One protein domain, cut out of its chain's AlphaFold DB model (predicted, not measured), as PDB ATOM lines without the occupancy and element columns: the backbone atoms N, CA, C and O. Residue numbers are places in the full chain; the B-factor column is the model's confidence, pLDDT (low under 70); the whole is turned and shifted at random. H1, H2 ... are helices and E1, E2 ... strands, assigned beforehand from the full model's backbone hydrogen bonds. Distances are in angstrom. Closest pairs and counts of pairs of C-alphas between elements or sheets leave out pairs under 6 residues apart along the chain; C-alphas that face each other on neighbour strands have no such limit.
ATOM      1  N   VAL A 480     -21.159 -21.894  -1.079       93.44
ATOM      2  CA  VAL A 480     -21.512 -23.038  -1.936       93.44
ATOM      3  C   VAL A 480     -22.817 -23.694  -1.448       93.44
ATOM      4  O   VAL A 480     -23.264 -23.410  -0.334       93.44
ATOM      5  N   PRO A 481     -23.470 -24.569  -2.239       93.56
ATOM      6  CA  PRO A 481     -24.676 -25.264  -1.796       93.56
ATOM      7  C   PRO A 481     -24.498 -25.990  -0.455       93.56
ATOM      8  O   PRO A 481     -23.458 -26.593  -0.198       93.56
ATOM      9  N   MET A 482     -25.551 -25.961   0.368       89.88
ATOM     10  CA  MET A 482     -25.613 -26.522   1.729       89.88
ATOM     11  C   MET A 482     -24.756 -25.817   2.798       89.88
ATOM     12  O   MET A 482     -24.700 -26.308   3.929       89.88
ATOM     13  N   ASP A 483     -24.125 -24.672   2.508       91.44
ATOM     14  CA  ASP A 483     -23.464 -23.894   3.559       91.44
ATOM     15  C   ASP A 483     -24.421 -23.074   4.430       91.44
ATOM     16  O   ASP A 483     -25.426 -22.518   3.995       91.44
ATOM     17  N   THR A 484     -24.048 -22.983   5.703       90.06
ATOM     18  CA  THR A 484     -24.727 -22.253   6.776       90.06
ATOM     19  C   THR A 484     -23.672 -21.558   7.633       90.06
ATOM     20  O   THR A 484     -22.500 -21.946   7.628       90.06
ATOM     21  N   LEU A 485     -24.065 -20.590   8.465       88.75
ATOM     22  CA  LEU A 485     -23.135 -19.963   9.415       88.75
ATOM     23  C   LEU A 485     -22.447 -21.001  10.338       88.75
ATOM     24  O   LEU A 485     -21.279 -20.849  10.704       88.75
ATOM     25  N   THR A 486     -23.134 -22.107  10.654       86.62
ATOM     26  CA  THR A 486     -22.602 -23.218  11.467       86.62
ATOM     27  C   THR A 486     -21.603 -24.100  10.698       86.62
ATOM     28  O   THR A 486     -20.609 -24.534  11.284       86.62
ATOM     29  N   THR A 487     -21.798 -24.379   9.400       88.69
ATOM     30  CA  THR A 487     -20.790 -25.129   8.615       88.69
ATOM     31  C   THR A 487     -19.558 -24.273   8.336       88.69
ATOM     32  O   THR A 487     -18.438 -24.768   8.480       88.69
ATOM     33  N   LEU A 488     -19.742 -22.985   8.026       88.94
ATOM     34  CA  LEU A 488     -18.647 -22.048   7.768       88.94
ATOM     35  C   LEU A 488     -17.770 -21.818   9.003       88.94
ATOM     36  O   LEU A 488     -16.547 -21.919   8.899       88.94
ATOM     37  N   THR A 489     -18.360 -21.590  10.181       86.75
ATOM     38  CA  THR A 489     -17.575 -21.434  11.420       86.75
ATOM     39  C   THR A 489     -16.748 -22.673  11.747       86.75
ATOM     40  O   THR A 489     -15.544 -22.557  11.987       86.75
ATOM     41  N   ARG A 490     -17.345 -23.870  11.649       86.31
ATOM     42  CA  ARG A 490     -16.620 -25.145  11.798       86.31
ATOM     43  C   ARG A 490     -15.492 -25.293  10.771       86.31
ATOM     44  O   ARG A 490     -14.390 -25.682  11.148       86.31
ATOM     45  N   ARG A 491     -15.736 -24.957   9.495       85.50
ATOM     46  CA  ARG A 491     -14.737 -25.040   8.413       85.50
ATOM     47  C   ARG A 491     -13.541 -24.119   8.660       85.50
ATOM     48  O   ARG A 491     -12.406 -24.544   8.453       85.50
ATOM     49  N   TYR A 492     -13.781 -22.892   9.120       84.50
ATOM     50  CA  TYR A 492     -12.727 -21.911   9.394       84.50
ATOM     51  C   TYR A 492     -12.047 -22.069  10.763       84.50
ATOM     52  O   TYR A 492     -11.026 -21.428  11.002       84.50
ATOM     53  N   GLN A 493     -12.544 -22.953  11.638       80.88
ATOM     54  CA  GLN A 493     -12.119 -23.069  13.044       80.88
ATOM     55  C   GLN A 493     -12.298 -21.760  13.836       80.88
ATOM     56  O   GLN A 493     -11.606 -21.510  14.829       80.88
ATOM     57  N   LEU A 494     -13.277 -20.950  13.415       71.81
ATOM     58  CA  LEU A 494     -13.918 -19.984  14.297       71.81
ATOM     59  C   LEU A 494     -14.458 -20.756  15.510       71.81
ATOM     60  O   LEU A 494     -14.927 -21.892  15.378       71.81
ATOM     61  N   SER A 495     -14.397 -20.148  16.696       66.88
ATOM     62  CA  SER A 495     -15.130 -20.660  17.856       66.88
ATOM     63  C   SER A 495     -16.604 -20.859  17.468       66.88
ATOM     64  O   SER A 495     -17.128 -20.131  16.628       66.88
ATOM     65  N   THR A 496     -17.293 -21.846  18.055       61.25
ATOM     66  CA  THR A 496     -18.657 -22.265  17.639       61.25
ATOM     67  C   THR A 496     -19.744 -21.189  17.779       61.25
ATOM     68  O   THR A 496     -20.906 -21.432  17.459       61.25
ATOM     69  N   ASN A 497     -19.359 -20.001  18.235       73.75
ATOM     70  CA  ASN A 497     -20.104 -18.762  18.166       73.75
ATOM     71  C   ASN A 497     -20.214 -18.252  16.710       73.75
ATOM     72  O   ASN A 497     -19.444 -17.398  16.259       73.75
ATOM     73  N   TRP A 498     -21.212 -18.752  15.982       83.81
ATOM     74  CA  TRP A 498     -21.560 -18.278  14.639       83.81
ATOM     75  C   TRP A 498     -22.002 -16.807  14.597       83.81
ATOM     76  O   TRP A 498     -21.918 -16.186  13.535       83.81
ATOM     77  N   LEU A 499     -22.385 -16.217  15.736       84.38
ATOM     78  CA  LEU A 499     -22.784 -14.811  15.842       84.38
ATOM     79  C   LEU A 499     -21.656 -13.866  15.403       84.38
ATOM     80  O   LEU A 499     -21.925 -12.818  14.832       84.38
ATOM     81  N   ASN A 500     -20.385 -14.246  15.591       81.62
ATOM     82  CA  ASN A 500     -19.247 -13.449  15.116       81.62
ATOM     83  C   ASN A 500     -19.204 -13.358  13.579       81.62
ATOM     84  O   ASN A 500     -18.851 -12.313  13.039       81.62
ATOM     85  N   LEU A 501     -19.590 -14.431  12.878       86.88
ATOM     86  CA  LEU A 501     -19.684 -14.456  11.416       86.88
ATOM     87  C   LEU A 501     -20.917 -13.676  10.932       86.88
ATOM     88  O   LEU A 501     -20.841 -12.962   9.937       86.88
ATOM     89  N   TRP A 502     -22.031 -13.757  11.663       87.88
ATOM     90  CA  TRP A 502     -23.249 -12.983  11.398       87.88
ATOM     91  C   TRP A 502     -23.025 -11.469  11.564       87.88
ATOM     92  O   TRP A 502     -23.276 -10.698  10.641       87.88
ATOM     93  N   ASN A 503     -22.427 -11.054  12.685       86.44
ATOM     94  CA  ASN A 503     -22.101  -9.659  13.005       86.44
ATOM     95  C   ASN A 503     -21.110  -9.017  12.016       86.44
ATOM     96  O   ASN A 503     -21.074  -7.794  11.894       86.44
ATOM     97  N   ALA A 504     -20.314  -9.815  11.297       87.12
ATOM     98  CA  ALA A 504     -19.445  -9.341  10.217       87.12
ATOM     99  C   ALA A 504     -20.185  -9.132   8.874       87.12
ATOM    100  O   ALA A 504     -19.609  -8.569   7.943       87.12
ATOM    101  N   ASN A 505     -21.442  -9.582   8.758       90.75
ATOM    102  CA  ASN A 505     -22.227  -9.629   7.517       90.75
ATOM    103  C   ASN A 505     -23.699  -9.154   7.659       90.75
ATOM    104  O   ASN A 505     -24.566  -9.705   6.974       90.75
ATOM    105  N   PRO A 506     -24.035  -8.129   8.475       86.25
ATOM    106  CA  PRO A 506     -25.429  -7.802   8.815       86.25
ATOM    107  C   PRO A 506     -26.289  -7.363   7.615       86.25
ATOM    108  O   PRO A 506     -27.508  -7.462   7.659       86.25
ATOM    109  N   THR A 507     -25.671  -6.893   6.527       86.50
ATOM    110  CA  THR A 507     -26.354  -6.508   5.278       86.50
ATOM    111  C   THR A 507     -26.470  -7.641   4.253       86.50
ATOM    112  O   THR A 507     -27.109  -7.455   3.221       86.50
ATOM    113  N   ARG A 508     -25.840  -8.796   4.507       85.44
ATOM    114  CA  ARG A 508     -25.857  -9.989   3.637       85.44
ATOM    115  C   ARG A 508     -26.639 -11.144   4.245       85.44
ATOM    116  O   ARG A 508     -27.259 -11.907   3.519       85.44
ATOM    117  N   VAL A 509     -26.630 -11.253   5.571       85.75
ATOM    118  CA  VAL A 509     -27.351 -12.283   6.321       85.75
ATOM    119  C   VAL A 509     -28.275 -11.574   7.319       85.75
ATOM    120  O   VAL A 509     -27.915 -11.439   8.484       85.75
ATOM    121  N   PRO A 510     -29.429 -11.036   6.877       81.00
ATOM    122  CA  PRO A 510     -30.320 -10.264   7.749       81.00
ATOM    123  C   PRO A 510     -30.997 -11.129   8.824       81.00
ATOM    124  O   PRO A 510     -31.331 -10.630   9.895       81.00
ATOM    125  N   ASP A 511     -31.157 -12.424   8.549       80.69
ATOM    126  CA  ASP A 511     -31.727 -13.438   9.436       80.69
ATOM    127  C   ASP A 511     -30.693 -14.577   9.596       80.69
ATOM    128  O   ASP A 511     -30.231 -15.105   8.579       80.69
ATOM    129  N   PRO A 512     -30.271 -14.931  10.826       75.50
ATOM    130  CA  PRO A 512     -29.265 -15.966  11.059       75.50
ATOM    131  C   PRO A 512     -29.782 -17.406  10.905       75.50
ATOM    132  O   PRO A 512     -28.961 -18.308  10.721       75.50
ATOM    133  N   ASP A 513     -31.100 -17.625  10.972       71.69
ATOM    134  CA  ASP A 513     -31.732 -18.937  10.776       71.69
ATOM    135  C   ASP A 513     -32.034 -19.208   9.285       71.69
ATOM    136  O   ASP A 513     -32.374 -20.329   8.893       71.69
ATOM    137  N   MET A 514     -31.860 -18.201   8.421       71.38
ATOM    138  CA  MET A 514     -32.005 -18.326   6.973       71.38
ATOM    139  C   MET A 514     -30.794 -19.021   6.324       71.38
ATOM    140  O   MET A 514     -29.632 -18.747   6.632       71.38
ATOM    141  N   ASN A 515     -31.060 -19.905   5.355       77.62
ATOM    142  CA  ASN A 515     -30.011 -20.504   4.527       77.62
ATOM    143  C   ASN A 515     -29.248 -19.425   3.745       77.62
ATOM    144  O   ASN A 515     -29.856 -18.552   3.125       77.62
ATOM    145  N   LEU A 516     -27.919 -19.533   3.718       88.06
ATOM    146  CA  LEU A 516     -27.068 -18.614   2.967       88.06
ATOM    147  C   LEU A 516     -27.307 -18.778   1.456       88.06
ATOM    148  O   LEU A 516     -27.365 -19.900   0.946       88.06
ATOM    149  N   ALA A 517     -27.432 -17.666   0.729       90.38
ATOM    150  CA  ALA A 517     -27.638 -17.697  -0.715       90.38
ATOM    151  C   ALA A 517     -26.373 -18.185  -1.440       90.38
ATOM    152  O   ALA A 517     -25.276 -17.676  -1.223       90.38
ATOM    153  N   VAL A 518     -26.512 -19.178  -2.323       91.81
ATOM    154  CA  VAL A 518     -25.376 -19.709  -3.093       91.81
ATOM    155  C   VAL A 518     -24.839 -18.629  -4.030       91.81
ATOM    156  O   VAL A 518     -25.593 -18.053  -4.810       91.81
ATOM    157  N   GLY A 519     -23.533 -18.371  -3.962       92.19
ATOM    158  CA  GLY A 519     -22.871 -17.291  -4.697       92.19
ATOM    159  C   GLY A 519     -22.692 -15.984  -3.914       92.19
ATOM    160  O   GLY A 519     -21.986 -15.105  -4.405       92.19
ATOM    161  N   ASP A 520     -23.256 -15.842  -2.709       92.31
ATOM    162  CA  ASP A 520     -23.006 -14.661  -1.872       92.31
ATOM    163  C   ASP A 520     -21.597 -14.687  -1.256       92.31
ATOM    164  O   ASP A 520     -21.102 -15.736  -0.833       92.31
ATOM    165  N   ILE A 521     -20.951 -13.519  -1.183       93.44
ATOM    166  CA  ILE A 521     -19.602 -13.364  -0.618       93.44
ATOM    167  C   ILE A 521     -19.724 -12.950   0.850       93.44
ATOM    168  O   ILE A 521     -20.102 -11.820   1.164       93.44
ATOM    169  N   ILE A 522     -19.352 -13.863   1.743       92.94
ATOM    170  CA  ILE A 522     -19.394 -13.706   3.197       92.94
ATOM    171  C   ILE A 522     -18.003 -13.337   3.723       92.94
ATOM    172  O   ILE A 522     -16.992 -13.963   3.386       92.94
ATOM    173  N   LYS A 523     -17.943 -12.317   4.583       93.00
ATOM    174  CA  LYS A 523     -16.733 -11.909   5.299       93.00
ATOM    175  C   LYS A 523     -16.497 -12.788   6.525       93.00
ATOM    176  O   LYS A 523     -17.302 -12.796   7.447       93.00
ATOM    177  N   VAL A 524     -15.370 -13.493   6.548       90.25
ATOM    178  CA  VAL A 524     -14.932 -14.364   7.659       90.25
ATOM    179  C   VAL A 524     -14.354 -13.545   8.831       90.25
ATOM    180  O   VAL A 524     -14.337 -14.006   9.969       90.25
ATOM    181  N   GLY A 525     -13.920 -12.313   8.557       89.31
ATOM    182  CA  GLY A 525     -13.412 -11.335   9.520       89.31
ATOM    183  C   GLY A 525     -13.024 -10.020   8.826       89.31
ATOM    184  O   GLY A 525     -13.175  -9.902   7.605       89.31
ATOM    185  N   PRO A 526     -12.533  -9.011   9.563       92.12
ATOM    186  CA  PRO A 526     -11.866  -7.854   8.976       92.12
ATOM    187  C   PRO A 526     -10.441  -8.203   8.511       92.12
ATOM    188  O   PRO A 526      -9.726  -8.974   9.156       92.12
ATOM    189  N   VAL A 527     -10.009  -7.577   7.413       95.31
ATOM    190  CA  VAL A 527      -8.588  -7.536   7.040       95.31
ATOM    191  C   VAL A 527      -7.898  -6.508   7.933       95.31
ATOM    192  O   VAL A 527      -8.369  -5.380   8.075       95.31
ATOM    193  N   TYR A 528      -6.797  -6.917   8.547       96.19
ATOM    194  CA  TYR A 528      -5.935  -6.098   9.384       96.19
ATOM    195  C   TYR A 528      -4.621  -5.803   8.655       96.19
ATOM    196  O   TYR A 528      -4.132  -6.639   7.893       96.19
ATOM    197  N   HIS A 529      -4.048  -4.627   8.916       96.88
ATOM    198  CA  HIS A 529      -2.726  -4.229   8.441       96.88
ATOM    199  C   HIS A 529      -1.799  -4.086   9.648       96.88
ATOM    200  O   HIS A 529      -2.107  -3.336  10.575       96.88
ATOM    201  N   THR A 530      -0.676  -4.801   9.639       95.50
ATOM    202  CA  THR A 530       0.294  -4.800  10.745       95.50
ATOM    203  C   THR A 530       0.933  -3.427  10.964       95.50
ATOM    204  O   THR A 530       1.271  -2.714  10.016       95.50
ATOM    205  N   MET A 531       1.146  -3.063  12.225       96.50
ATOM    206  CA  MET A 531       1.927  -1.888  12.623       96.50
ATOM    207  C   MET A 531       3.390  -2.282  12.896       96.50
ATOM    208  O   MET A 531       3.701  -3.460  13.066       96.50
ATOM    209  N   ALA A 532       4.303  -1.308  12.924       96.50
ATOM    210  CA  ALA A 532       5.691  -1.554  13.329       96.50
ATOM    211  C   ALA A 532       5.752  -2.073  14.780       96.50
ATOM    212  O   ALA A 532       4.987  -1.622  15.635       96.50
ATOM    213  N   GLY A 533       6.645  -3.026  15.048       94.62
ATOM    214  CA  GLY A 533       6.764  -3.726  16.329       94.62
ATOM    215  C   GLY A 533       5.688  -4.786  16.608       94.62
ATOM    216  O   GLY A 533       5.688  -5.365  17.696       94.62
ATOM    217  N   GLU A 534       4.759  -5.066  15.685       95.94
ATOM    218  CA  GLU A 534       3.749  -6.112  15.890       95.94
ATOM    219  C   GLU A 534       4.235  -7.506  15.472       95.94
ATOM    220  O   GLU A 534       4.819  -7.703  14.408       95.94
ATOM    221  N   THR A 535       3.936  -8.497  16.311       95.06
ATOM    222  CA  THR A 535       4.251  -9.915  16.105       95.06
ATOM    223  C   THR A 535       2.953 -10.717  16.041       95.06
ATOM    224  O   THR A 535       1.890 -10.241  16.459       95.06
ATOM    225  N   LEU A 536       3.003 -11.968  15.575       94.38
ATOM    226  CA  LEU A 536       1.821 -12.839  15.620       94.38
ATOM    227  C   LEU A 536       1.311 -13.031  17.058       94.38
ATOM    228  O   LEU A 536       0.099 -13.108  17.269       94.38
ATOM    229  N   ALA A 537       2.212 -13.078  18.044       94.00
ATOM    230  CA  ALA A 537       1.858 -13.179  19.456       94.00
ATOM    231  C   ALA A 537       1.146 -11.917  19.986       94.00
ATOM    232  O   ALA A 537       0.103 -12.041  20.636       94.00
ATOM    233  N   SER A 538       1.645 -10.710  19.684       95.31
ATOM    234  CA  SER A 538       1.011  -9.472  20.166       95.31
ATOM    235  C   SER A 538      -0.338  -9.211  19.487       95.31
ATOM    236  O   SER A 538      -1.303  -8.860  20.168       95.31
ATOM    237  N   ILE A 539      -0.462  -9.502  18.187       95.38
ATOM    238  CA  ILE A 539      -1.734  -9.444  17.447       95.38
ATOM    239  C   ILE A 539      -2.734 -10.480  17.987       95.38
ATOM    240  O   ILE A 539      -3.914 -10.165  18.156       95.38
ATOM    241  N   ALA A 540      -2.289 -11.698  18.323       93.69
ATOM    242  CA  ALA A 540      -3.168 -12.712  18.908       93.69
ATOM    243  C   ALA A 540      -3.759 -12.270  20.259       93.69
ATOM    244  O   ALA A 540      -4.957 -12.450  20.489       93.69
ATOM    245  N   GLY A 541      -2.946 -11.638  21.114       93.50
ATOM    246  CA  GLY A 541      -3.415 -11.017  22.355       93.50
ATOM    247  C   GLY A 541      -4.387  -9.857  22.101       93.50
ATOM    248  O   GLY A 541      -5.481  -9.842  22.659       93.50
ATOM    249  N   LYS A 542      -4.025  -8.936  21.196       94.81
ATOM    250  CA  LYS A 542      -4.805  -7.741  20.815       94.81
ATOM    251  C   LYS A 542      -6.239  -8.060  20.375       94.81
ATOM    252  O   LYS A 542      -7.151  -7.302  20.689       94.81
ATOM    253  N   PHE A 543      -6.442  -9.176  19.672       92.44
ATOM    254  CA  PHE A 543      -7.750  -9.593  19.150       92.44
ATOM    255  C   PHE A 543      -8.438 -10.715  19.954       92.44
ATOM    256  O   PHE A 543      -9.470 -11.223  19.511       92.44
ATOM    257  N   SER A 544      -7.920 -11.115  21.122       91.44
ATOM    258  CA  SER A 544      -8.451 -12.252  21.905       91.44
ATOM    259  C   SER A 544      -8.608 -13.526  21.056       91.44
ATOM    260  O   SER A 544      -9.674 -14.141  20.969       91.44
ATOM    261  N   THR A 545      -7.524 -13.901  20.380       90.19
ATOM    262  CA  THR A 545      -7.425 -15.078  19.509       90.19
ATOM    263  C   THR A 545      -6.152 -15.866  19.849       90.19
ATOM    264  O   THR A 545      -5.560 -15.677  20.912       90.19
ATOM    265  N   THR A 546      -5.736 -16.802  19.000       91.19
ATOM    266  CA  THR A 546      -4.483 -17.554  19.166       91.19
ATOM    267  C   THR A 546      -3.644 -17.483  17.898       91.19
ATOM    268  O   THR A 546      -4.184 -17.454  16.794       91.19
ATOM    269  N   VAL A 547      -2.315 -17.544  18.033       91.88
ATOM    270  CA  VAL A 547      -1.383 -17.603  16.887       91.88
ATOM    271  C   VAL A 547      -1.747 -18.750  15.934       91.88
ATOM    272  O   VAL A 547      -1.732 -18.582  14.717       91.88
ATOM    273  N   LYS A 548      -2.175 -19.897  16.482       89.44
ATOM    274  CA  LYS A 548      -2.677 -21.038  15.705       89.44
ATOM    275  C   LYS A 548      -3.925 -20.686  14.886       89.44
ATOM    276  O   LYS A 548      -3.995 -21.076  13.724       89.44
ATOM    277  N   GLN A 549      -4.897 -19.978  15.463       88.50
ATOM    278  CA  GLN A 549      -6.106 -19.547  14.750       88.50
ATOM    279  C   GLN A 549      -5.795 -18.498  13.678       88.50
ATOM    280  O   GLN A 549      -6.333 -18.618  12.580       88.50
ATOM    281  N   LEU A 550      -4.890 -17.547  13.952       91.12
ATOM    282  CA  LEU A 550      -4.415 -16.572  12.964       91.12
ATOM    283  C   LEU A 550      -3.757 -17.261  11.763       91.12
ATOM    284  O   LEU A 550      -4.191 -17.032  10.639       91.12
ATOM    285  N   LEU A 551      -2.774 -18.143  11.976       91.31
ATOM    286  CA  LEU A 551      -2.113 -18.881  10.887       91.31
ATOM    287  C   LEU A 551      -3.096 -19.773  10.105       91.31
ATOM    288  O   LEU A 551      -3.043 -19.839   8.882       91.31
ATOM    289  N   ASN A 552      -4.061 -20.396  10.787       88.69
ATOM    290  CA  ASN A 552      -5.107 -21.221  10.170       88.69
ATOM    291  C   ASN A 552      -6.078 -20.438   9.246       88.69
ATOM    292  O   ASN A 552      -6.816 -21.069   8.488       88.69
ATOM    293  N   VAL A 553      -6.081 -19.100   9.272       90.12
ATOM    294  CA  VAL A 553      -6.788 -18.250   8.284       90.12
ATOM    295  C   VAL A 553      -5.871 -17.273   7.545       90.12
ATOM    296  O   VAL A 553      -6.348 -16.389   6.838       90.12
ATOM    297  N   ASN A 554      -4.558 -17.456   7.688       93.69
ATOM    298  CA  ASN A 554      -3.524 -16.742   6.950       93.69
ATOM    299  C   ASN A 554      -2.485 -17.733   6.413       93.69
ATOM    300  O   ASN A 554      -1.329 -17.704   6.844       93.69
ATOM    301  N   PRO A 555      -2.875 -18.637   5.500       92.19
ATOM    302  CA  PRO A 555      -1.969 -19.656   4.981       92.19
ATOM    303  C   PRO A 555      -0.809 -19.052   4.169       92.19
ATOM    304  O   PRO A 555       0.213 -19.710   4.003       92.19
ATOM    305  N   GLN A 556      -0.937 -17.800   3.705       91.81
ATOM    306  CA  GLN A 556       0.127 -17.029   3.055       91.81
ATOM    307  C   GLN A 556       1.243 -16.588   4.020       91.81
ATOM    308  O   GLN A 556       2.337 -16.235   3.578       91.81
ATOM    309  N   LEU A 557       0.993 -16.595   5.336       91.06
ATOM    310  CA  LEU A 557       2.018 -16.320   6.340       91.06
ATOM    311  C   LEU A 557       2.788 -17.612   6.636       91.06
ATOM    312  O   LEU A 557       2.327 -18.487   7.368       91.06
ATOM    313  N   SER A 558       3.993 -17.712   6.070       77.12
ATOM    314  CA  SER A 558       4.958 -18.769   6.397       77.12
ATOM    315  C   SER A 558       5.148 -18.894   7.912       77.12
ATOM    316  O   SER A 558       5.162 -17.872   8.599       77.12
ATOM    317  N   VAL A 559       5.369 -20.113   8.418       64.50
ATOM    318  CA  VAL A 559       5.538 -20.405   9.856       64.50
ATOM    319  C   VAL A 559       6.889 -19.895  10.381       64.50
ATOM    320  O   VAL A 559       7.810 -20.653  10.677       64.50
ATOM    321  N   GLN A 560       6.998 -18.575  10.479       60.75
ATOM    322  CA  GLN A 560       8.005 -17.869  11.255       60.75
ATOM    323  C   GLN A 560       7.620 -17.974  12.739       60.75
ATOM    324  O   GLN A 560       6.446 -18.155  13.080       60.75
ATOM    325  N   THR A 561       8.603 -17.920  13.636       69.62
ATOM    326  CA  THR A 561       8.354 -18.034  15.081       69.62
ATOM    327  C   THR A 561       7.426 -16.909  15.571       69.62
ATOM    328  O   THR A 561       7.549 -15.793  15.069       69.62
ATOM    329  N   PRO A 562       6.513 -17.160  16.537       79.19
ATOM    330  CA  PRO A 562       5.414 -16.239  16.877       79.19
ATOM    331  C   PRO A 562       5.824 -14.812  17.259       79.19
ATOM    332  O   PRO A 562       5.018 -13.888  17.149       79.19
ATOM    333  N   ASP A 563       7.065 -14.669  17.716       84.00
ATOM    334  CA  ASP A 563       7.663 -13.464  18.280       84.00
ATOM    335  C   ASP A 563       8.509 -12.673  17.260       84.00
ATOM    336  O   ASP A 563       9.142 -11.684  17.617       84.00
ATOM    337  N   VAL A 564       8.526 -13.093  15.987       87.69
ATOM    338  CA  VAL A 564       9.123 -12.321  14.884       87.69
ATOM    339  C   VAL A 564       8.213 -11.147  14.527       87.69
ATOM    340  O   VAL A 564       6.993 -11.299  14.409       87.69
ATOM    341  N   GLU A 565       8.818  -9.973  14.352       90.81
ATOM    342  CA  GLU A 565       8.138  -8.764  13.889       90.81
ATOM    343  C   GLU A 565       7.673  -8.930  12.437       90.81
ATOM    344  O   GLU A 565       8.442  -9.305  11.550       90.81
ATOM    345  N   LEU A 566       6.396  -8.644  12.192       91.62
ATOM    346  CA  LEU A 566       5.806  -8.683  10.861       91.62
ATOM    347  C   LEU A 566       6.076  -7.362  10.137       91.62
ATOM    348  O   LEU A 566       5.862  -6.285  10.692       91.62
ATOM    349  N   ALA A 567       6.468  -7.435   8.864       92.94
ATOM    350  CA  ALA A 567       6.676  -6.246   8.039       92.94
ATOM    351  C   ALA A 567       5.428  -5.342   8.049       92.94
ATOM    352  O   ALA A 567       4.312  -5.818   7.828       92.94
ATOM    353  N   THR A 568       5.608  -4.048   8.319       95.88
ATOM    354  CA  THR A 568       4.511  -3.080   8.472       95.88
ATOM    355  C   THR A 568       3.638  -3.004   7.217       95.88
ATOM    356  O   THR A 568       4.144  -2.969   6.098       95.88
ATOM    357  N   GLY A 569       2.317  -2.957   7.402       94.88
ATOM    358  CA  GLY A 569       1.329  -2.921   6.323       94.88
ATOM    359  C   GLY A 569       0.906  -4.293   5.787       94.88
ATOM    360  O   GLY A 569       0.024  -4.341   4.928       94.88
ATOM    361  N   THR A 570       1.475  -5.395   6.296       93.56
ATOM    362  CA  THR A 570       1.116  -6.763   5.887       93.56
ATOM    363  C   THR A 570      -0.376  -7.006   6.090       93.56
ATOM    364  O   THR A 570      -0.884  -6.889   7.205       93.56
ATOM    365  N   GLU A 571      -1.071  -7.365   5.009       94.81
ATOM    366  CA  GLU A 571      -2.474  -7.770   5.055       94.81
ATOM    367  C   GLU A 571      -2.622  -9.157   5.696       94.81
ATOM    368  O   GLU A 571      -2.052 -10.145   5.223       94.81
ATOM    369  N   MET A 572      -3.447  -9.245   6.738       94.00
ATOM    370  CA  MET A 572      -3.812 -10.515   7.360       94.00
ATOM    371  C   MET A 572      -5.280 -10.542   7.784       94.00
ATOM    372  O   MET A 572      -5.852  -9.527   8.172       94.00
ATOM    373  N   CYS A 573      -5.901 -11.715   7.744       94.69
ATOM    374  CA  CYS A 573      -7.235 -11.916   8.280       94.69
ATOM    375  C   CYS A 573      -7.195 -12.103   9.800       94.69
ATOM    376  O   CYS A 573      -6.462 -12.963  10.288       94.69
ATOM    377  N   VAL A 574      -7.986 -11.340  10.559       92.56
ATOM    378  CA  VAL A 574      -8.088 -11.516  12.018       92.56
ATOM    379  C   VAL A 574      -9.492 -11.954  12.419       92.56
ATOM    380  O   VAL A 574     -10.492 -11.449  11.916       92.56
TER     381      VAL A 574
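AT A GLANCE: This is residues 480 to 574 of the 591 residues of an uncharacterized protein of Guillardia theta (strain CCMP2712) (UniProt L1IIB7). Two lobes with little regular structure stand end to end: H1, H2, E1, then E2, H3, H4, E3. Four named helices and three named strands hold 34 of the 95 printed residues, a mixed class. It is only just compact, close to loose, with radius of gyration of the C-alphas 14.8 A, spanning 42 by 21 by 21 A.

HOW THE PARTS SIT: H1, residues 485 to 492, only just touches H2, 499 to 503, with 3 pairs of C-alphas within 8 A. E1, 521 to 523, pairs with no named strand. E2, 527 to 529, is antiparallel to E3, 571 to 573; N 528 and O 572 are within hydrogen-bond range, 2.8 A. H3, 536 to 542, touches H4, 547 to 551, closest at C-alphas 540 and 547, 5.6 A. The helices' O i to N i+4 pairs are within range.

IN THESE COORDINATES: Find C-alpha 485 at (-23.135, -19.963, 9.415), where H1 begins, and C-alpha 573 at (-7.235, -11.916, 8.280), where E3 ends.

THE WHOLE: Links H2 to E1 and H4 to E3 are long; pLDDT is under 70 at residues 495 to 496 and 559 to 561.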